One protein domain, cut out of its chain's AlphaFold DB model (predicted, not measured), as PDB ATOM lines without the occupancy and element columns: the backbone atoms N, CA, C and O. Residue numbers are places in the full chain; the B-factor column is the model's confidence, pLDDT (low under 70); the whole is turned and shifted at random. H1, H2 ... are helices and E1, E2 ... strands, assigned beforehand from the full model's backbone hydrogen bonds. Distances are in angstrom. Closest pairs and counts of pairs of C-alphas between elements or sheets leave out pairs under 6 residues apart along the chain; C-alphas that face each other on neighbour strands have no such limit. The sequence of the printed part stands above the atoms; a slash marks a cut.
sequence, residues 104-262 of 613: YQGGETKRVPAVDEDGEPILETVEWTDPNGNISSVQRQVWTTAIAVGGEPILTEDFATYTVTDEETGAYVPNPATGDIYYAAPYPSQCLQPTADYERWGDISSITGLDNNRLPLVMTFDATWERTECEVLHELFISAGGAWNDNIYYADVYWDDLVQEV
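This is residues 104 to 262 of the 613 residues of an uncharacterized protein of Desulfurivibrio sp (UniProt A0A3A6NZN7). There is little regular structure: three strand hairpins, E2-E3, E5-E6 and E7-E8, make a loose row, with the pair E1-E4 as an arm and short helices H1, H2 and H3 among loops at the far end. Three named helices and eight named strands, mostly strand, hold 60 of 159 printed residues; the four two-stranded sheets are antiparallel. The whole is loose, radius of gyration of the C-alphas 19.1 A, spans 50 by 47 by 27 A.

E1, residues 109 to 113, begins at C-alpha 109 (-34.611, 42.532, 1.697). Then come E2, 123 to 129; E3, 135 to 141, 18.2 A long; E4, 143 to 147; E5, 159 to 163; E6, 182 to 188; H1, 198 to 201; H2, 205 to 208; E7, 217 to 222; E8, 227 to 232; and H3, 255 to 258, ending at (-47.510, 25.102, -17.626).

E3 runs on into E4 at 37 degrees. The closest C-alphas of E3 and E6, Arg 140 and Pro 186, are 4.4 A apart; those of E5 and E7, Ala 160 and Met 219, 5.2 A. In hairpin E7-E8, N 220 and O 229 are within hydrogen-bond range, 2.8 A. The helices are too short for O i to N i+4 pairs.

The printed part has no cut. Links E4 to E5, E5 to E6 and E8 to H3 are long. pLDDT is under 70 in 17 residues, among them 222 to 227.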
ATOM      1  N   TYR A 104     -39.544  34.164  -1.141       83.94
ATOM      2  CA  TYR A 104     -38.400  34.544  -0.317       83.94
ATOM      3  C   TYR A 104     -37.985  33.384   0.590       83.94
ATOM      4  O   TYR A 104     -38.824  32.630   1.086       83.94
ATOM      5  N   GLN A 105     -36.684  33.235   0.816       83.50
ATOM      6  CA  GLN A 105     -36.112  32.138   1.593       83.50
ATOM      7  C   GLN A 105     -35.816  32.530   3.049       83.50
ATOM      8  O   GLN A 105     -35.490  31.657   3.850       83.50
ATOM      9  N   GLY A 106     -35.976  33.808   3.395       78.31
ATOM     10  CA  GLY A 106     -35.775  34.393   4.716       78.31
ATOM     11  C   GLY A 106     -34.474  35.194   4.794       78.31
ATOM     12  O   GLY A 106     -33.425  34.755   4.313       78.31
ATOM     13  N   GLY A 107     -34.535  36.364   5.431       73.19
ATOM     14  CA  GLY A 107     -33.399  37.271   5.619       73.19
ATOM     15  C   GLY A 107     -33.078  38.163   4.414       73.19
ATOM     16  O   GLY A 107     -32.250  39.069   4.533       73.19
ATOM     17  N   GLU A 108     -33.721  37.959   3.260       83.75
ATOM     18  CA  GLU A 108     -33.588  38.874   2.127       83.75
ATOM     19  C   GLU A 108     -34.329  40.194   2.373       83.75
ATOM     20  O   GLU A 108     -35.304  40.266   3.120       83.75
ATOM     21  N   THR A 109     -33.884  41.261   1.707       79.81
ATOM     22  CA  THR A 109     -34.611  42.532   1.697       79.81
ATOM     23  C   THR A 109     -35.742  42.469   0.675       79.81
ATOM     24  O   THR A 109     -35.486  42.336  -0.523       79.81
ATOM     25  N   LYS A 110     -36.983  42.605   1.143       78.88
ATOM     26  CA  LYS A 110     -38.177  42.745   0.305       78.88
ATOM     27  C   LYS A 110     -38.580  44.209   0.185       78.88
ATOM     28  O   LYS A 110     -38.368  45.005   1.105       78.88
ATOM     29  N   ARG A 111     -39.179  44.563  -0.948       80.44
ATOM     30  CA  ARG A 111     -39.807  45.868  -1.145       80.44
ATOM     31  C   ARG A 111     -41.268  45.784  -0.761       80.44
ATOM     32  O   ARG A 111     -41.970  44.864  -1.167       80.44
ATOM     33  N   VAL A 112     -41.713  46.749   0.028       80.38
ATOM     34  CA  VAL A 112     -43.109  46.859   0.449       80.38
ATOM     35  C   VAL A 112     -43.604  48.275   0.160       80.38
ATOM     36  O   VAL A 112     -42.807  49.216   0.244       80.38
ATOM     37  N   PRO A 113     -44.873  48.455  -0.233       82.56
ATOM     38  CA  PRO A 113     -45.418  49.786  -0.445       82.56
ATOM     39  C   PRO A 113     -45.361  50.582   0.859       82.56
ATOM     40  O   PRO A 113     -45.682  50.064   1.928       82.56
ATOM     41  N   ALA A 114     -44.899  51.823   0.780       80.62
ATOM     42  CA  ALA A 114     -44.740  52.683   1.938       80.62
ATOM     43  C   ALA A 114     -46.102  53.205   2.403       80.62
ATOM     44  O   ALA A 114     -46.918  53.673   1.598       80.62
ATOM     45  N   VAL A 115     -46.301  53.149   3.714       79.00
ATOM     46  CA  VAL A 115     -47.429  53.742   4.427       79.00
ATOM     47  C   VAL A 115     -46.902  54.731   5.464       79.00
ATOM     48  O   VAL A 115     -45.740  54.630   5.872       79.00
ATOM     49  N   ASP A 116     -47.701  55.737   5.798       77.00
ATOM     50  CA  ASP A 116     -47.403  56.676   6.878       77.00
ATOM     51  C   ASP A 116     -47.777  56.097   8.252       77.00
ATOM     52  O   ASP A 116     -48.165  54.939   8.354       77.00
ATOM     53  N   GLU A 117     -47.618  56.900   9.309       72.06
ATOM     54  CA  GLU A 117     -47.894  56.504  10.703       72.06
ATOM     55  C   GLU A 117     -49.374  56.168  10.970       72.06
ATOM     56  O   GLU A 117     -49.689  55.631  12.030       72.06
ATOM     57  N   ASP A 118     -50.281  56.513  10.051       67.44
ATOM     58  CA  ASP A 118     -51.712  56.213  10.139       67.44
ATOM     59  C   ASP A 118     -52.097  55.007   9.249       67.44
ATOM     60  O   ASP A 118     -53.276  54.661   9.145       67.44
ATOM     61  N   GLY A 119     -51.118  54.350   8.610       63.50
ATOM     62  CA  GLY A 119     -51.330  53.243   7.677       63.50
ATOM     63  C   GLY A 119     -51.785  53.674   6.277       63.50
ATOM     64  O   GLY A 119     -52.138  52.821   5.457       63.50
ATOM     65  N   GLU A 120     -51.770  54.973   5.968       73.00
ATOM     66  CA  GLU A 120     -52.204  55.506   4.678       73.00
ATOM     67  C   GLU A 120     -51.056  55.490   3.650       73.00
ATOM     68  O   GLU A 120     -49.887  55.698   3.989       73.00
ATOM     69  N   PRO A 121     -51.336  55.239   2.358       79.62
ATOM     70  CA  PRO A 121     -50.302  55.099   1.338       79.62
ATOM     71  C   PRO A 121     -49.553  56.418   1.088       79.62
ATOM     72  O   PRO A 121     -50.144  57.428   0.698       79.62
ATOM     73  N   ILE A 122     -48.222  56.394   1.201       83.88
ATOM     74  CA  ILE A 122     -47.380  57.554   0.874       83.88
ATOM     75  C   ILE A 122     -47.235  57.648  -0.644       83.88
ATOM     76  O   ILE A 122     -46.633  56.774  -1.267       83.88
ATOM     77  N   LEU A 123     -47.745  58.726  -1.245       90.06
ATOM     78  CA  LEU A 123     -47.680  58.959  -2.689       90.06
ATOM     79  C   LEU A 123     -46.601  59.987  -3.064       90.06
ATOM     80  O   LEU A 123     -46.446  61.022  -2.414       90.06
ATOM     81  N   GLU A 124     -45.900  59.733  -4.166       92.19
ATOM     82  CA  GLU A 124     -44.991  60.666  -4.823       92.19
ATOM     83  C   GLU A 124     -45.426  60.974  -6.260       92.19
ATOM     84  O   GLU A 124     -46.094  60.187  -6.930       92.19
ATOM     85  N   THR A 125     -45.027  62.146  -6.758       91.50
ATOM     86  CA  THR A 125     -45.288  62.539  -8.147       91.50
ATOM     87  C   THR A 125     -44.132  62.104  -9.036       91.50
ATOM     88  O   THR A 125     -43.020  62.609  -8.883       91.50
ATOM     89  N   VAL A 126     -44.409  61.231 -10.002       89.69
ATOM     90  CA  VAL A 126     -43.413  60.717 -10.951       89.69
ATOM     91  C   VAL A 126     -43.823  60.972 -12.394       89.69
ATOM     92  O   VAL A 126     -45.008  61.094 -12.711       89.69
ATOM     93  N   GLU A 127     -42.837  61.048 -13.285       91.56
ATOM     94  CA  GLU A 127     -43.084  61.049 -14.724       91.56
ATOM     95  C   GLU A 127     -43.366  59.619 -15.200       91.56
ATOM     96  O   GLU A 127     -42.569  58.705 -14.985       91.56
ATOM     97  N   TRP A 128     -44.509  59.429 -15.851       89.50
ATOM     98  CA  TRP A 128     -44.919  58.174 -16.464       89.50
ATOM     99  C   TRP A 128     -45.120  58.362 -17.964       89.50
ATOM    100  O   TRP A 128     -45.755  59.325 -18.401       89.50
ATOM    101  N   THR A 129     -44.599  57.413 -18.737       89.00
ATOM    102  CA  THR A 129     -44.786  57.330 -20.185       89.00
ATOM    103  C   THR A 129     -45.856  56.290 -20.493       89.00
ATOM    104  O   THR A 129     -45.730  55.138 -20.075       89.00
ATOM    105  N   ASP A 130     -46.896  56.686 -21.221       84.94
ATOM    106  CA  ASP A 130     -47.967  55.786 -21.645       84.94
ATOM    107  C   ASP A 130     -47.507  54.797 -22.743       84.94
ATOM    108  O   ASP A 130     -46.432  54.972 -23.330       84.94
ATOM    109  N   PRO A 131     -48.298  53.747 -23.053       85.94
ATOM    110  CA  PRO A 131     -47.960  52.777 -24.101       85.94
ATOM    111  C   PRO A 131     -47.733  53.380 -25.496       85.94
ATOM    112  O   PRO A 131     -47.079  52.759 -26.331       85.94
ATOM    113  N   ASN A 132     -48.248  54.584 -25.754       87.62
ATOM    114  CA  ASN A 132     -48.098  55.299 -27.018       87.62
ATOM    115  C   ASN A 132     -46.955  56.335 -26.993       87.62
ATOM    116  O   ASN A 132     -46.712  57.008 -27.997       87.62
ATOM    117  N   GLY A 133     -46.206  56.427 -25.890       85.94
ATOM    118  CA  GLY A 133     -45.022  57.267 -25.746       85.94
ATOM    119  C   GLY A 133     -45.273  58.679 -25.205       85.94
ATOM    120  O   GLY A 133     -44.335  59.480 -25.202       85.94
ATOM    121  N   ASN A 134     -46.485  59.018 -24.752       87.19
ATOM    122  CA  ASN A 134     -46.763  60.332 -24.162       87.19
ATOM    123  C   ASN A 134     -46.389  60.356 -22.678       87.19
ATOM    124  O   ASN A 134     -46.677  59.419 -21.940       87.19
ATOM    125  N   ILE A 135     -45.785  61.454 -22.225       87.69
ATOM    126  CA  ILE A 135     -45.302  61.608 -20.847       87.69
ATOM    127  C   ILE A 135     -46.294  62.451 -20.042       87.69
ATOM    128  O   ILE A 135     -46.718  63.514 -20.497       87.69
ATOM    129  N   SER A 136     -46.634  62.009 -18.832       86.56
ATOM    130  CA  SER A 136     -47.449  62.763 -17.873       86.56
ATOM    131  C   SER A 136     -46.960  62.576 -16.438       86.56
ATOM    132  O   SER A 136     -46.305  61.587 -16.117       86.56
ATOM    133  N   SER A 137     -47.264  63.535 -15.564       88.81
ATOM    134  CA  SER A 137     -46.986  63.414 -14.132       88.81
ATOM    135  C   SER A 137     -48.146  62.708 -13.432       88.81
ATOM    136  O   SER A 137     -49.282  63.180 -13.498       88.81
ATOM    137  N   VAL A 138     -47.858  61.604 -12.747       87.38
ATOM    138  CA  VAL A 138     -48.843  60.773 -12.038       87.38
ATOM    139  C   VAL A 138     -48.434  60.595 -10.576       87.38
ATOM    140  O   VAL A 138     -47.249  60.657 -10.254       87.38
ATOM    141  N   GLN A 139     -49.410  60.396  -9.687       87.62
ATOM    142  CA  GLN A 139     -49.142  60.009  -8.300       87.62
ATOM    143  C   GLN A 139     -48.927  58.498  -8.241       87.62
ATOM    144  O   GLN A 139     -49.740  57.755  -8.791       87.62
ATOM    145  N   ARG A 140     -47.862  58.048  -7.579       88.50
ATOM    146  CA  ARG A 140     -47.590  56.632  -7.321       88.50
ATOM    147  C   ARG A 140     -47.160  56.417  -5.888       88.50
ATOM    148  O   ARG A 140     -46.493  57.270  -5.315       88.50
ATOM    149  N   GLN A 141     -47.517  55.267  -5.335       86.50
ATOM    150  CA  GLN A 141     -47.075  54.894  -4.002       86.50
ATOM    151  C   GLN A 141     -45.559  54.679  -3.954       86.50
ATOM    152  O   GLN A 141     -44.974  54.045  -4.835       86.50
ATOM    153  N   VAL A 142     -44.933  55.228  -2.917       87.81
ATOM    154  CA  VAL A 142     -43.502  55.097  -2.636       87.81
ATOM    155  C   VAL A 142     -43.200  53.669  -2.182       87.81
ATOM    156  O   VAL A 142     -44.033  53.007  -1.570       87.81
ATOM    157  N   TRP A 143     -41.986  53.194  -2.448       85.75
ATOM    158  CA  TRP A 143     -41.489  51.921  -1.930       85.75
ATOM    159  C   TRP A 143     -40.648  52.122  -0.671       85.75
ATOM    160  O   TRP A 143     -39.788  53.001  -0.623       85.75
ATOM    161  N   THR A 144     -40.836  51.249   0.311       83.31
ATOM    162  CA  THR A 144     -39.914  51.050   1.432       83.31
ATOM    163  C   THR A 144     -39.379  49.615   1.418       83.31
ATOM    164  O   THR A 144     -39.691  48.822   0.525       83.31
ATOM    165  N   THR A 145     -38.512  49.282   2.367       79.56
ATOM    166  CA  THR A 145     -37.875  47.967   2.465       79.56
ATOM    167  C   THR A 145     -38.132  47.331   3.817       79.56
ATOM    168  O   THR A 145     -38.028  48.001   4.840       79.56
ATOM    169  N   ALA A 146     -38.373  46.025   3.814       75.75
ATOM    170  CA  ALA A 146     -38.484  45.196   5.007       75.75
ATOM    171  C   ALA A 146     -37.614  43.940   4.855       75.75
ATOM    172  O   ALA A 146     -37.144  43.626   3.760       75.75
ATOM    173  N   ILE A 147     -37.387  43.219   5.950       75.25
ATOM    174  CA  ILE A 147     -36.742  41.901   5.912       75.25
ATOM    175  C   ILE A 147     -37.834  40.851   5.669       75.25
ATOM    176  O   ILE A 147     -38.916  40.938   6.246       75.25
ATOM    177  N   ALA A 148     -37.579  39.897   4.775       75.12
ATOM    178  CA  ALA A 148     -38.484  38.787   4.515       75.12
ATOM    179  C   ALA A 148     -38.349  37.705   5.598       75.12
ATOM    180  O   ALA A 148     -37.237  37.286   5.924       75.12
ATOM    181  N   VAL A 149     -39.486  37.216   6.093       70.06
ATOM    182  CA  VAL A 149     -39.589  36.183   7.142       70.06
ATOM    183  C   VAL A 149     -39.308  34.769   6.588       70.06
ATOM    184  O   VAL A 149     -38.981  33.839   7.319       70.06
ATOM    185  N   GLY A 150     -39.309  34.619   5.257       74.25
ATOM    186  CA  GLY A 150     -39.096  33.348   4.561       74.25
ATOM    187  C   GLY A 150     -40.399  32.568   4.388       74.25
ATOM    188  O   GLY A 150     -41.230  32.498   5.283       74.25
ATOM    189  N   GLY A 151     -40.622  32.026   3.190       76.25
ATOM    190  CA  GLY A 151     -41.893  31.411   2.792       76.25
ATOM    191  C   GLY A 151     -42.897  32.408   2.205       76.25
ATOM    192  O   GLY A 151     -43.842  32.004   1.527       76.25
ATOM    193  N   GLU A 152     -42.650  33.707   2.373       78.25
ATOM    194  CA  GLU A 152     -43.420  34.769   1.730       78.25
ATOM    195  C   GLU A 152     -43.304  34.709   0.196       78.25
ATOM    196  O   GLU A 152     -42.193  34.560  -0.321       78.25
ATOM    197  N   PRO A 153     -44.405  34.856  -0.559       81.31
ATOM    198  CA  PRO A 153     -44.361  34.961  -2.006       81.31
ATOM    199  C   PRO A 153     -43.701  36.272  -2.425       81.31
ATOM    200  O   PRO A 153     -43.877  37.322  -1.807       81.31
ATOM    201  N   ILE A 154     -42.954  36.206  -3.519       80.62
ATOM    202  CA  ILE A 154     -42.388  37.377  -4.169       80.62
ATOM    203  C   ILE A 154     -43.489  37.989  -5.026       80.62
ATOM    204  O   ILE A 154     -43.995  37.354  -5.955       80.62
ATOM    205  N   LEU A 155     -43.864  39.215  -4.676       82.75
ATOM    206  CA  LEU A 155     -44.933  39.952  -5.333       82.75
ATOM    207  C   LEU A 155     -44.386  40.833  -6.455       82.75
ATOM    208  O   LEU A 155     -43.234  41.270  -6.417       82.75
ATOM    209  N   THR A 156     -45.221  41.122  -7.449       79.94
ATOM    210  CA  THR A 156     -44.872  42.078  -8.503       79.94
ATOM    211  C   THR A 156     -44.751  43.503  -7.957       79.94
ATOM    212  O   THR A 156     -45.602  43.990  -7.211       79.94
ATOM    213  N   GLU A 157     -43.690  44.197  -8.376       82.81
ATOM    214  CA  GLU A 157     -43.402  45.590  -7.994       82.81
ATOM    215  C   GLU A 157     -43.852  46.606  -9.063       82.81
ATOM    216  O   GLU A 157     -43.676  47.816  -8.910       82.81
ATOM    217  N   ASP A 158     -44.426  46.129 -10.166       83.00
ATOM    218  CA  ASP A 158     -44.838  46.977 -11.279       83.00
ATOM    219  C   ASP A 158     -46.208  47.623 -11.039       83.00
ATOM    220  O   ASP A 158     -47.073  47.104 -10.325       83.00
ATOM    221  N   PHE A 159     -46.419  48.767 -11.690       84.00
ATOM    222  CA  PHE A 159     -47.692  49.482 -11.684       84.00
ATOM    223  C   PHE A 159     -48.494  49.121 -12.932       84.00
ATOM    224  O   PHE A 159     -47.997  49.244 -14.056       84.00
ATOM    225  N   ALA A 160     -49.749  48.724 -12.737       83.81
ATOM    226  CA  ALA A 160     -50.649  48.416 -13.840       83.81
ATOM    227  C   ALA A 160     -50.979  49.671 -14.669       83.81
ATOM    228  O   ALA A 160     -51.014  50.799 -14.170       83.81
ATOM    229  N   THR A 161     -51.254  49.464 -15.955       84.00
ATOM    230  CA  THR A 161     -51.852  50.483 -16.827       84.00
ATOM    231  C   THR A 161     -53.301  50.095 -17.074       84.00
ATOM    232  O   THR A 161     -53.586  48.932 -17.343       84.00
ATOM    233  N   TYR A 162     -54.221  51.051 -16.988       83.12
ATOM    234  CA  TYR A 162     -55.646  50.795 -17.182       83.12
ATOM    235  C   TYR A 162     -56.286  51.799 -18.132       83.12
ATOM    236  O   TYR A 162     -55.721  52.847 -18.448       83.12
ATOM    237  N   THR A 163     -57.480  51.461 -18.606       83.12
ATOM    238  CA  THR A 163     -58.332  52.352 -19.395       83.12
ATOM    239  C   THR A 163     -59.645  52.557 -18.653       83.12
ATOM    240  O   THR A 163     -60.086  51.691 -17.898       83.12
ATOM    241  N   VAL A 164     -60.266  53.719 -18.833       80.12
ATOM    242  CA  VAL A 164     -61.550  54.044 -18.203       80.12
ATOM    243  C   VAL A 164     -62.605  54.113 -19.290       80.12
ATOM    244  O   VAL A 164     -62.408  54.797 -20.293       80.12
ATOM    245  N   THR A 165     -63.731  53.436 -19.094       81.00
ATOM    246  CA  THR A 165     -64.909  53.547 -19.955       81.00
ATOM    247  C   THR A 165     -66.030  54.275 -19.226       81.00
ATOM    248  O   THR A 165     -66.208  54.155 -18.014       81.00
ATOM    249  N   ASP A 166     -66.778  55.075 -19.972       76.94
ATOM    250  CA  ASP A 166     -68.005  55.701 -19.506       76.94
ATOM    251  C   ASP A 166     -69.137  54.664 -19.520       76.94
ATOM    252  O   ASP A 166     -69.364  53.992 -20.525       76.94
ATOM    253  N   GLU A 167     -69.840  54.503 -18.402       70.94
ATOM    254  CA  GLU A 167     -70.849  53.447 -18.245       70.94
ATOM    255  C   GLU A 167     -72.117  53.676 -19.071       70.94
ATOM    256  O   GLU A 167     -72.788  52.716 -19.449       70.94
ATOM    257  N   GLU A 168     -72.477  54.934 -19.332       76.50
ATOM    258  CA  GLU A 168     -73.705  55.272 -20.057       76.50
ATOM    259  C   GLU A 168     -73.512  55.142 -21.568       76.50
ATOM    260  O   GLU A 168     -74.450  54.821 -22.301       76.50
ATOM    261  N   THR A 169     -72.294  55.394 -22.042       79.50
ATOM    262  CA  THR A 169     -71.974  55.460 -23.472       79.50
ATOM    263  C   THR A 169     -71.084  54.317 -23.954       79.50
ATOM    264  O   THR A 169     -71.013  54.076 -25.160       79.50
ATOM    265  N   GLY A 170     -70.401  53.614 -23.048       78.19
ATOM    266  CA  GLY A 170     -69.396  52.592 -23.354       78.19
ATOM    267  C   GLY A 170     -68.114  53.145 -23.989       78.19
ATOM    268  O   GLY A 170     -67.257  52.369 -24.409       78.19
ATOM    269  N   ALA A 171     -67.981  54.469 -24.110       83.94
ATOM    270  CA  ALA A 171     -66.838  55.106 -24.753       83.94
ATOM    271  C   ALA A 171     -65.648  55.218 -23.792       83.94
ATOM    272  O   ALA A 171     -65.827  55.453 -22.598       83.94
ATOM    273  N   TYR A 172     -64.424  55.099 -24.312       84.62
ATOM    274  CA  TYR A 172     -63.221  55.350 -23.519       84.62
ATOM    275  C   TYR A 172     -63.122  56.825 -23.121       84.62
ATOM    276  O   TYR A 172     -63.311  57.719 -23.950       84.62
ATOM    277  N   VAL A 173     -62.791  57.070 -21.857       84.88
ATOM    278  CA  VAL A 173     -62.579  58.403 -21.294       84.88
ATOM    279  C   VAL A 173     -61.109  58.781 -21.487       84.88
ATOM    280  O   VAL A 173     -60.250  58.194 -20.825       84.88
ATOM    281  N   PRO A 174     -60.786  59.753 -22.357       85.88
ATOM    282  CA  PRO A 174     -59.406  60.153 -22.585       85.88
ATOM    283  C   PRO A 174     -58.822  60.816 -21.335       85.88
ATOM    284  O   PRO A 174     -59.440  61.688 -20.721       85.88
ATOM    285  N   ASN A 175     -57.610  60.408 -20.987       82.88
ATOM    286  CA  ASN A 175     -56.788  60.976 -19.942       82.88
ATOM    287  C   ASN A 175     -56.517  62.454 -20.263       82.88
ATOM    288  O   ASN A 175     -55.935  62.765 -21.304       82.88
ATOM    289  N   PRO A 176     -56.911  63.393 -19.389       83.12
ATOM    290  CA  PRO A 176     -56.746  64.820 -19.649       83.12
ATOM    291  C   PRO A 176     -55.277  65.270 -19.696       83.12
ATOM    292  O   PRO A 176     -55.004  66.345 -20.228       83.12
ATOM    293  N   ALA A 177     -54.342  64.486 -19.150       81.38
ATOM    294  CA  ALA A 177     -52.916  64.803 -19.143       81.38
ATOM    295  C   ALA A 177     -52.197  64.367 -20.431       81.38
ATOM    296  O   ALA A 177     -51.345  65.106 -20.919       81.38
ATOM    297  N   THR A 178     -52.541  63.202 -20.994       81.75
ATOM    298  CA  THR A 178     -51.898  62.663 -22.213       81.75
ATOM    299  C   THR A 178     -52.745  62.832 -23.474       81.75
ATOM    300  O   THR A 178     -52.210  62.849 -24.579       81.75
ATOM    301  N   GLY A 179     -54.064  62.992 -23.334       80.56
ATOM    302  CA  GLY A 179     -55.024  62.999 -24.441       80.56
ATOM    303  C   GLY A 179     -55.346  61.608 -25.000       80.56
ATOM    304  O   GLY A 179     -56.072  61.516 -25.989       80.56
ATOM    305  N   ASP A 180     -54.826  60.549 -24.379       84.94
ATOM    306  CA  ASP A 180     -54.994  59.152 -24.786       84.94
ATOM    307  C   ASP A 180     -55.883  58.377 -23.801       84.94
ATOM    308  O   ASP A 180     -56.275  58.910 -22.773       84.94
ATOM    309  N   ILE A 181     -56.226  57.120 -24.068       86.00
ATOM    310  CA  ILE A 181     -57.153  56.329 -23.239       86.00
ATOM    311  C   ILE A 181     -56.506  55.685 -21.999       86.00
ATOM    312  O   ILE A 181     -57.213  55.082 -21.191       86.00
ATOM    313  N   TYR A 182     -55.182  55.797 -21.848       85.62
ATOM    314  CA  TYR A 182     -54.411  55.103 -20.815       85.62
ATOM    315  C   TYR A 182     -54.193  55.937 -19.549       85.62
ATOM    316  O   TYR A 182     -53.873  57.129 -19.597       85.62
ATOM    317  N   TYR A 183     -54.281  55.266 -18.406       84.69
ATOM    318  CA  TYR A 183     -54.013  55.790 -17.072       84.69
ATOM    319  C   TYR A 183     -53.023  54.876 -16.344       84.69
ATOM    320  O   TYR A 183     -53.045  53.658 -16.523       84.69
ATOM    321  N   ALA A 184     -52.176  55.459 -15.497       85.50
ATOM    322  CA  ALA A 184     -51.306  54.704 -14.600       85.50
ATOM    323  C   ALA A 184     -52.021  54.408 -13.280       85.50
ATOM    324  O   ALA A 184     -52.622  55.314 -12.693       85.50
ATOM    325  N   ALA A 185     -51.927  53.168 -12.798       85.56
ATOM    326  CA  ALA A 185     -52.370  52.814 -11.456       85.56
ATOM    327  C   ALA A 185     -51.552  53.590 -10.405       85.56
ATOM    328  O   ALA A 185     -50.326  53.677 -10.537       85.56
ATOM    329  N   PRO A 186     -52.208  54.162  -9.378       82.38
ATOM    330  CA  PRO A 186     -51.509  54.824  -8.278       82.38
ATOM    331  C   PRO A 186     -50.856  53.816  -7.322       82.38
ATOM    332  O   PRO A 186     -49.838  54.129  -6.705       82.38
ATOM    333  N   TYR A 187     -51.415  52.607  -7.241       84.06
ATOM    334  CA  TYR A 187     -50.961  51.528  -6.371       84.06
ATOM    335  C   TYR A 187     -50.239  50.438  -7.170       84.06
ATOM    336  O   TYR A 187     -50.576  50.206  -8.340       84.06
ATOM    337  N   PRO A 188     -49.235  49.781  -6.572       82.69
ATOM    338  CA  PRO A 188     -48.549  48.671  -7.210       82.69
ATOM    339  C   PRO A 188     -49.451  47.439  -7.311       82.69
ATOM    340  O   PRO A 188     -50.433  47.287  -6.588       82.69
ATOM    341  N   SER A 189     -49.105  46.555  -8.240       76.25
ATOM    342  CA  SER A 189     -49.894  45.362  -8.547       76.25
ATOM    343  C   SER A 189     -49.887  44.309  -7.436       76.25
ATOM    344  O   SER A 189     -50.920  43.695  -7.201       76.25
ATOM    345  N   GLN A 190     -48.755  44.133  -6.741       76.06
ATOM    346  CA  GLN A 190     -48.577  43.183  -5.632       76.06
ATOM    347  C   GLN A 190     -49.103  41.764  -5.917       76.06
ATOM    348  O   GLN A 190     -49.620  41.080  -5.035       76.06
ATOM    349  N   CYS A 191     -48.963  41.301  -7.154       79.88
ATOM    350  CA  CYS A 191     -49.513  40.030  -7.587       79.88
ATOM    351  C   CYS A 191     -48.569  38.868  -7.303       79.88
ATOM    352  O   CYS A 191     -47.349  39.000  -7.409       79.88
ATOM    353  N   LEU A 192     -49.156  37.719  -6.960       79.56
ATOM    354  CA  LEU A 192     -48.433  36.465  -6.761       79.56
ATOM    355  C   LEU A 192     -47.843  35.986  -8.084       79.56
ATOM    356  O   LEU A 192     -48.527  35.982  -9.105       79.56
ATOM    357  N   GLN A 193     -46.590  35.540  -8.041       78.31
ATOM    358  CA  GLN A 193     -45.852  35.131  -9.225       78.31
ATOM    359  C   GLN A 193     -45.790  33.597  -9.355       78.31
ATOM    360  O   GLN A 193     -44.978  32.968  -8.664       78.31
ATOM    361  N   PRO A 194     -46.598  32.980 -10.241       83.25
ATOM    362  CA  PRO A 194     -46.554  31.543 -10.464       83.25
ATOM    363  C   PRO A 194     -45.312  31.135 -11.260       83.25
ATOM    364  O   PRO A 194     -44.771  31.896 -12.078       83.25
ATOM    365  N   THR A 195     -44.874  29.902 -11.024       83.69
ATOM    366  CA  THR A 195     -43.738  29.290 -11.718       83.69
ATOM    367  C   THR A 195     -44.181  28.087 -12.533       83.69
ATOM    368  O   THR A 195     -45.025  27.303 -12.092       83.69
ATOM    369  N   ALA A 196     -43.592  27.927 -13.714       82.31
ATOM    370  CA  ALA A 196     -43.828  26.756 -14.541       82.31
ATOM    371  C   ALA A 196     -43.056  25.533 -14.041       82.31
ATOM    372  O   ALA A 196     -41.932  25.660 -13.543       82.31
ATOM    373  N   ASP A 197     -43.631  24.348 -14.250       84.06
ATOM    374  CA  ASP A 197     -43.016  23.075 -13.871       84.06
ATOM    375  C   ASP A 197     -41.716  22.833 -14.653       84.06
ATOM    376  O   ASP A 197     -41.718  22.509 -15.843       84.06
ATOM    377  N   TYR A 198     -40.582  22.981 -13.965       81.38
ATOM    378  CA  TYR A 198     -39.264  22.767 -14.554       81.38
ATOM    379  C   TYR A 198     -39.024  21.303 -14.948       81.38
ATOM    380  O   TYR A 198     -38.320  21.044 -15.920       81.38
ATOM    381  N   GLU A 199     -39.577  20.327 -14.227       79.50
ATOM    382  CA  GLU A 199     -39.341  18.911 -14.534       79.50
ATOM    383  C   GLU A 199     -40.057  18.501 -15.820       79.50
ATOM    384  O   GLU A 199     -39.499  17.774 -16.646       79.50
ATOM    385  N   ARG A 200     -41.271  19.020 -16.017       79.25
ATOM    386  CA  ARG A 200     -42.071  18.759 -17.214       79.25
ATOM    387  C   ARG A 200     -41.638  19.603 -18.412       79.25
ATOM    388  O   ARG A 200     -41.563  19.081 -19.525       79.25
ATOM    389  N   TRP A 201     -41.354  20.889 -18.202       76.94
ATOM    390  CA  TRP A 201     -41.144  21.859 -19.285       76.94
ATOM    391  C   TRP A 201     -39.683  22.294 -19.461       76.94
ATOM    392  O   TRP A 201     -39.327  22.835 -20.505       76.94
ATOM    393  N   GLY A 202     -38.790  22.011 -18.515       80.81
ATOM    394  CA  GLY A 202     -37.414  22.519 -18.522       80.81
ATOM    395  C   GLY A 202     -37.343  24.028 -18.279       80.81
ATOM    396  O   GLY A 202     -38.253  24.619 -17.703       80.81
ATOM    397  N   ASP A 203     -36.251  24.666 -18.704       82.69
ATOM    398  CA  ASP A 203     -36.069  26.114 -18.546       82.69
ATOM    399  C   ASP A 203     -36.931  26.905 -19.545       82.69
ATOM    400  O   ASP A 203     -36.686  26.875 -20.754       82.69
ATOM    401  N   ILE A 204     -37.922  27.640 -19.032       78.69
ATOM    402  CA  ILE A 204     -38.826  28.467 -19.845       78.69
ATOM    403  C   ILE A 204     -38.368  29.927 -19.966       78.69
ATOM    404  O   ILE A 204     -38.970  30.704 -20.714       78.69
ATOM    405  N   SER A 205     -37.287  30.302 -19.276       82.31
ATOM    406  CA  SER A 205     -36.839  31.692 -19.124       82.31
ATOM    407  C   SER A 205     -36.483  32.346 -20.462       82.31
ATOM    408  O   SER A 205     -36.666  33.546 -20.647       82.31
ATOM    409  N   SER A 206     -36.025  31.558 -21.440       78.31
ATOM    410  CA  SER A 206     -35.703  32.048 -22.789       78.31
ATOM    411  C   SER A 206     -36.925  32.510 -23.594       78.31
ATOM    412  O   SER A 206     -36.785  33.337 -24.495       78.31
ATOM    413  N   ILE A 207     -38.111  31.991 -23.268       75.00
ATOM    414  CA  ILE A 207     -39.365  32.276 -23.973       75.00
ATOM    415  C   ILE A 207     -40.165  33.343 -23.241       75.00
ATOM    416  O   ILE A 207     -40.704  34.245 -23.878       75.00
ATOM    417  N   THR A 208     -40.199  33.284 -21.912       76.44
ATOM    418  CA  THR A 208     -40.858  34.317 -21.107       76.44
ATOM    419  C   THR A 208     -40.015  35.582 -20.973       76.44
ATOM    420  O   THR A 208     -40.558  36.647 -20.697       76.44
ATOM    421  N   GLY A 209     -38.695  35.481 -21.155       80.62
ATOM    422  CA  GLY A 209     -37.753  36.551 -20.828       80.62
ATOM    423  C   GLY A 209     -37.610  36.785 -19.320       80.62
ATOM    424  O   GLY A 209     -37.073  37.817 -18.919       80.62
ATOM    425  N   LEU A 210     -38.109  35.863 -18.490       82.25
ATOM    426  CA  LEU A 210     -38.123  35.971 -17.035       82.25
ATOM    427  C   LEU A 210     -37.334  34.825 -16.408       82.25
ATOM    428  O   LEU A 210     -37.619  33.662 -16.667       82.25
ATOM    429  N   ASP A 211     -36.404  35.158 -15.516       84.12
ATOM    430  CA  ASP A 211     -35.634  34.161 -14.767       84.12
ATOM    431  C   ASP A 211     -36.511  33.311 -13.829       84.12
ATOM    432  O   ASP A 211     -37.603  33.731 -13.425       84.12
ATOM    433  N   ASN A 212     -35.972  32.162 -13.401       81.00
ATOM    434  CA  ASN A 212     -36.577  31.222 -12.445       81.00
ATOM    435  C   ASN A 212     -37.911  30.625 -12.916       81.00
ATOM    436  O   ASN A 212     -38.812  30.423 -12.103       81.00
ATOM    437  N   ASN A 213     -38.053  30.359 -14.220       82.75
ATOM    438  CA  ASN A 213     -39.264  29.764 -14.795       82.75
ATOM    439  C   ASN A 213     -40.557  30.529 -14.470       82.75
ATOM    440  O   ASN A 213     -41.648  29.960 -14.384       82.75
ATOM    441  N   ARG A 214     -40.441  31.839 -14.268       84.81
ATOM    442  CA  ARG A 214     -41.570  32.700 -13.935       84.81
ATOM    443  C   ARG A 214     -42.493  32.872 -15.134       84.81
ATOM    444  O   ARG A 214     -42.032  33.112 -16.252       84.81
ATOM    445  N   LEU A 215     -43.797  32.818 -14.870       82.81
ATOM    446  CA  LEU A 215     -44.814  33.081 -15.880       82.81
ATOM    447  C   LEU A 215     -45.153  34.586 -15.930       82.81
ATOM    448  O   LEU A 215     -45.412  35.185 -14.888       82.81
ATOM    449  N   PRO A 216     -45.136  35.237 -17.103       81.38
ATOM    450  CA  PRO A 216     -45.524  36.629 -17.264       81.38
ATOM    451  C   PRO A 216     -46.992  36.846 -16.897       81.38
ATOM    452  O   PRO A 216     -47.880  36.087 -17.295       81.38
ATOM    453  N   LEU A 217     -47.222  37.930 -16.164       81.19
ATOM    454  CA  LEU A 217     -48.537  38.358 -15.717       81.19
ATOM    455  C   LEU A 217     -49.023  39.550 -16.539       81.19
ATOM    456  O   LEU A 217     -48.265  40.470 -16.851       81.19
ATOM    457  N   VAL A 218     -50.314  39.547 -16.841       79.44
ATOM    458  CA  VAL A 218     -51.067  40.720 -17.271       79.44
ATOM    459  C   VAL A 218     -51.672  41.341 -16.026       79.44
ATOM    460  O   VAL A 218     -52.413  40.693 -15.292       79.44
ATOM    461  N   MET A 219     -51.343  42.607 -15.792       80.94
ATOM    462  CA  MET A 219     -51.844  43.373 -14.657       80.94
ATOM    463  C   MET A 219     -52.931  44.324 -15.144       80.94
ATOM    464  O   MET A 219     -52.703  45.129 -16.050       80.94
ATOM    465  N   THR A 220     -54.099  44.266 -14.518       75.62
ATOM    466  CA  THR A 220     -55.238  45.139 -14.806       75.62
ATOM    467  C   THR A 220     -55.665  45.843 -13.529       75.62
ATOM    468  O   THR A 220     -55.678  45.237 -12.468       75.62
ATOM    469  N   PHE A 221     -55.977  47.135 -13.591       77.69
ATOM    470  CA  PHE A 221     -56.406  47.890 -12.412       77.69
ATOM    471  C   PHE A 221     -57.895  48.205 -12.497       77.69
ATOM    472  O   PHE A 221     -58.344  48.823 -13.466       77.69
ATOM    473  N   ASP A 222     -58.649  47.811 -11.473       68.88
ATOM    474  CA  ASP A 222     -60.042  48.200 -11.304       68.88
ATOM    475  C   ASP A 222     -60.122  49.463 -10.444       68.88
ATOM    476  O   ASP A 222     -60.040  49.430  -9.217       68.88
ATOM    477  N   ALA A 223     -60.341  50.596 -11.110       66.75
ATOM    478  CA  ALA A 223     -60.490  51.899 -10.468       66.75
ATOM    479  C   ALA A 223     -61.763  52.041  -9.609       66.75
ATOM    480  O   ALA A 223     -61.921  53.042  -8.919       66.75
ATOM    481  N   THR A 224     -62.700  51.092  -9.668       65.50
ATOM    482  CA  THR A 224     -63.923  51.087  -8.844       65.50
ATOM    483  C   THR A 224     -63.642  50.586  -7.437       65.50
ATOM    484  O   THR A 224     -64.236  51.077  -6.480       65.50
ATOM    485  N   TRP A 225     -62.753  49.600  -7.339       62.53
ATOM    486  CA  TRP A 225     -62.353  48.956  -6.090       62.53
ATOM    487  C   TRP A 225     -60.922  49.311  -5.680       62.53
ATOM    488  O   TRP A 225     -60.445  48.798  -4.678       62.53
ATOM    489  N   GLU A 226     -60.253  50.158  -6.469       69.00
ATOM    490  CA  GLU A 226     -58.864  50.596  -6.292       69.00
ATOM    491  C   GLU A 226     -57.876  49.431  -6.139       69.00
ATOM    492  O   GLU A 226     -56.910  49.503  -5.382       69.00
ATOM    493  N   ARG A 227     -58.105  48.349  -6.891       67.94
ATOM    494  CA  ARG A 227     -57.334  47.105  -6.785       67.94
ATOM    495  C   ARG A 227     -56.712  46.699  -8.107       67.94
ATOM    496  O   ARG A 227     -57.275  46.957  -9.171       67.94
ATOM    497  N   THR A 228     -55.588  45.999  -8.029       73.38
ATOM    498  CA  THR A 228     -54.992  45.346  -9.194       73.38
ATOM    499  C   THR A 228     -55.417  43.884  -9.241       73.38
ATOM    500  O   THR A 228     -55.319  43.168  -8.250       73.38
ATOM    501  N   GLU A 229     -55.893  43.446 -10.397       75.62
ATOM    502  CA  GLU A 229     -56.169  42.056 -10.727       75.62
ATOM    503  C   GLU A 229     -55.103  41.569 -11.706       75.62
ATOM    504  O   GLU A 229     -54.773  42.255 -12.680       75.62
ATOM    505  N   CYS A 230     -54.566  40.382 -11.444       77.44
ATOM    506  CA  CYS A 230     -53.542  39.778 -12.278       77.44
ATOM    507  C   CYS A 230     -53.990  38.437 -12.823       77.44
ATOM    508  O   CYS A 230     -54.555  37.613 -12.109       77.44
ATOM    509  N   GLU A 231     -53.666  38.219 -14.087       74.88
ATOM    510  CA  GLU A 231     -53.859  36.951 -14.770       74.88
ATOM    511  C   GLU A 231     -52.568  36.556 -15.481       74.88
ATOM    512  O   GLU A 231     -51.785  37.409 -15.900       74.88
ATOM    513  N   VAL A 232     -52.316  35.256 -15.616       75.00
ATOM    514  CA  VAL A 232     -51.214  34.785 -16.461       75.00
ATOM    515  C   VAL A 232     -51.546  35.118 -17.913       75.00
ATOM    516  O   VAL A 232     -52.688  34.974 -18.352       75.00
ATOM    517  N   LEU A 233     -50.547  35.574 -18.670       70.62
ATOM    518  CA  LEU A 233     -50.718  35.922 -20.079       70.62
ATOM    519  C   LEU A 233     -51.252  34.715 -20.874       70.62
ATOM    520  O   LEU A 233     -50.521  33.758 -21.117       70.62
ATOM    521  N   HIS A 234     -52.503  34.784 -21.342       64.88
ATOM    522  CA  HIS A 234     -53.144  33.695 -22.101       64.88
ATOM    523  C   HIS A 234     -52.441  33.375 -23.436       64.88
ATOM    524  O   HIS A 234     -52.608  32.288 -23.979       64.88
ATOM    525  N   GLU A 235     -51.636  34.303 -23.966       64.19
ATOM    526  CA  GLU A 235     -50.845  34.104 -25.190       64.19
ATOM    527  C   GLU A 235     -49.629  33.178 -24.997       64.19
ATOM    528  O   GLU A 235     -48.966  32.836 -25.978       64.19
ATOM    529  N   LEU A 236     -49.335  32.743 -23.763       65.06
ATOM    530  CA  LEU A 236     -48.406  31.640 -23.502       65.06
ATOM    531  C   LEU A 236     -49.011  30.326 -23.962       65.06
ATOM    532  O   LEU A 236     -49.626  29.580 -23.204       65.06
ATOM    533  N   PHE A 237     -48.837  30.085 -25.249       63.88
ATOM    534  CA  PHE A 237     -49.467  28.999 -25.950       63.88
ATOM    535  C   PHE A 237     -48.451  28.304 -26.842       63.88
ATOM    536  O   PHE A 237     -47.826  28.930 -27.704       63.88
ATOM    537  N   ILE A 238     -48.318  26.991 -26.673       69.44
ATOM    538  CA  ILE A 238     -47.643  26.153 -27.662       69.44
ATOM    539  C   ILE A 238     -48.745  25.535 -28.514       69.44
ATOM    540  O   ILE A 238     -49.464  24.644 -28.069       69.44
ATOM    541  N   SER A 239     -48.882  26.024 -29.746       70.69
ATOM    542  CA  SER A 239     -49.847  25.477 -30.700       70.69
ATOM    543  C   SER A 239     -49.553  24.017 -31.014       70.69
ATOM    544  O   SER A 239     -48.379  23.650 -31.135       70.69
ATOM    545  N   ALA A 240     -50.586  23.225 -31.296       70.62
ATOM    546  CA  ALA A 240     -50.416  21.891 -31.860       70.62
ATOM    547  C   ALA A 240     -49.489  21.918 -33.100       70.62
ATOM    548  O   ALA A 240     -49.712  22.641 -34.071       70.62
ATOM    549  N   GLY A 241     -48.425  21.118 -33.060       66.62
ATOM    550  CA  GLY A 241     -47.329  21.076 -34.031       66.62
ATOM    551  C   GLY A 241     -46.102  21.913 -33.646       66.62
ATOM    552  O   GLY A 241     -45.089  21.845 -34.343       66.62
ATOM    553  N   GLY A 242     -46.169  22.680 -32.555       74.38
ATOM    554  CA  GLY A 242     -45.039  23.398 -31.972       74.38
ATOM    555  C   GLY A 242     -44.011  22.446 -31.359       74.38
ATOM    556  O   GLY A 242     -44.357  21.351 -30.907       74.38
ATOM    557  N   ALA A 243     -42.744  22.860 -31.363       68.50
ATOM    558  CA  ALA A 243     -41.642  22.094 -30.792       68.50
ATOM    559  C   ALA A 243     -41.038  22.813 -29.577       68.50
ATOM    560  O   ALA A 243     -40.769  24.012 -29.650       68.50
ATOM    561  N   TRP A 244     -40.787  22.073 -28.496       69.00
ATOM    562  CA  TRP A 244     -40.110  22.548 -27.286       69.00
ATOM    563  C   TRP A 244     -39.262  21.426 -26.675       69.00
ATOM    564  O   TRP A 244     -39.753  20.307 -26.533       69.00
ATOM    565  N   ASN A 245     -38.010  21.712 -26.288       68.31
ATOM    566  CA  ASN A 245     -37.031  20.715 -25.808       68.31
ATOM    567  C   ASN A 245     -36.999  19.455 -26.687       68.31
ATOM    568  O   ASN A 245     -37.107  18.337 -26.194       68.31
ATOM    569  N   ASP A 246     -36.929  19.653 -28.006       72.44
ATOM    570  CA  ASP A 246     -36.941  18.590 -29.021       72.44
ATOM    571  C   ASP A 246     -38.215  17.713 -29.064       72.44
ATOM    572  O   ASP A 246     -38.283  16.757 -29.839       72.44
ATOM    573  N   ASN A 247     -39.265  18.068 -28.313       71.62
ATOM    574  CA  ASN A 247     -40.568  17.403 -28.335       71.62
ATOM    575  C   ASN A 247     -41.569  18.186 -29.185       71.62
ATOM    576  O   ASN A 247     -41.703  19.396 -29.031       71.62
ATOM    577  N   ILE A 248     -42.300  17.490 -30.062       77.88
ATOM    578  CA  ILE A 248     -43.406  18.060 -30.844       77.88
ATOM    579  C   ILE A 248     -44.716  17.759 -30.120       77.88
ATOM    580  O   ILE A 248     -45.034  16.594 -29.872       77.88
ATOM    581  N   TYR A 249     -45.488  18.798 -29.823       75.12
ATOM    582  CA  TYR A 249     -46.767  18.675 -29.128       75.12
ATOM    583  C   TYR A 249     -47.894  18.533 -30.147       75.12
ATOM    584  O   TYR A 249     -47.971  19.294 -31.103       75.12
ATOM    585  N   TYR A 250     -48.764  17.538 -29.976       74.75
ATOM    586  CA  TYR A 250     -49.878  17.276 -30.904       74.75
ATOM    587  C   TYR A 250     -51.189  17.944 -30.484       74.75
ATOM    588  O   TYR A 250     -52.173  17.878 -31.218       74.75
ATOM    589  N   ALA A 251     -51.190  18.560 -29.308       77.44
ATOM    590  CA  ALA A 251     -52.289  19.324 -28.761       77.44
ATOM    591  C   ALA A 251     -51.790  20.718 -28.392       77.44
ATOM    592  O   ALA A 251     -50.595  20.943 -28.200       77.44
ATOM    593  N   ASP A 252     -52.754  21.613 -28.324       77.25
ATOM    594  CA  ASP A 252     -52.636  22.963 -27.816       77.25
ATOM    595  C   ASP A 252     -52.297  22.914 -26.319       77.25
ATOM    596  O   ASP A 252     -53.016  22.276 -25.553       77.25
ATOM    597  N   VAL A 253     -51.181  23.535 -25.925       76.31
ATOM    598  CA  VAL A 253     -50.748  23.647 -24.523       76.31
ATOM    599  C   VAL A 253     -51.074  25.049 -24.037       76.31
ATOM    600  O   VAL A 253     -50.559  26.025 -24.596       76.31
ATOM    601  N   TYR A 254     -51.913  25.135 -23.010       73.88
ATOM    602  CA  TYR A 254     -52.321  26.393 -22.393       73.88
ATOM    603  C   TYR A 254     -51.508  26.677 -21.127       73.88
ATOM    604  O   TYR A 254     -50.728  25.848 -20.661       73.88
ATOM    605  N   TRP A 255     -51.655  27.881 -20.574       71.94
ATOM    606  CA  TRP A 255     -50.878  28.297 -19.409       71.94
ATOM    607  C   TRP A 255     -51.163  27.444 -18.164       71.94
ATOM    608  O   TRP A 255     -50.246  27.220 -17.384       71.94
ATOM    609  N   ASP A 256     -52.385  26.939 -17.991       72.06
ATOM    610  CA  ASP A 256     -52.785  26.044 -16.899       72.06
ATOM    611  C   ASP A 256     -52.039  24.703 -16.947       72.06
ATOM    612  O   ASP A 256     -51.736  24.137 -15.902       72.06
ATOM    613  N   ASP A 257     -51.625  24.251 -18.136       77.12
ATOM    614  CA  ASP A 257     -50.742  23.087 -18.284       77.12
ATOM    615  C   ASP A 257     -49.279  23.390 -17.906       77.12
ATOM    616  O   ASP A 257     -48.503  22.465 -17.631       77.12
ATOM    617  N   LEU A 258     -48.874  24.668 -17.941       78.00
ATOM    618  CA  LEU A 258     -47.510  25.102 -17.626       78.00
ATOM    619  C   LEU A 258     -47.277  25.208 -16.120       78.00
ATOM    620  O   LEU A 258     -46.153  24.967 -15.672       78.00
ATOM    621  N   VAL A 259     -48.300  25.591 -15.352       79.38
ATOM    622  CA  VAL A 259     -48.171  25.805 -13.907       79.38
ATOM    623  C   VAL A 259     -47.892  24.487 -13.189       79.38
ATOM    624  O   VAL A 259     -48.456  23.443 -13.508       79.38
ATOM    625  N   GLN A 260     -47.010  24.541 -12.193       78.69
ATOM    626  CA  GLN A 260     -46.737  23.400 -11.334       78.69
ATOM    627  C   GLN A 260     -47.711  23.358 -10.153       78.69
ATOM    628  O   GLN A 260     -47.758  24.296  -9.355       78.69
ATOM    629  N   GLU A 261     -48.441  22.257  -9.999       78.88
ATOM    630  CA  GLU A 261     -49.241  21.988  -8.801       78.88
ATOM    631  C   GLU A 261     -48.366  21.524  -7.629       78.88
ATOM    632  O   GLU A 261     -47.353  20.836  -7.798       78.88
ATOM    633  N   VAL A 262     -48.776  21.863  -6.407       82.88
ATOM    634  CA  VAL A 262     -48.161  21.333  -5.190       82.88
ATOM    635  C   VAL A 262     -48.770  19.981  -4.851       82.88
ATOM    636  O   VAL A 262     -49.884  19.874  -4.339       82.88
TER     637      VAL A 262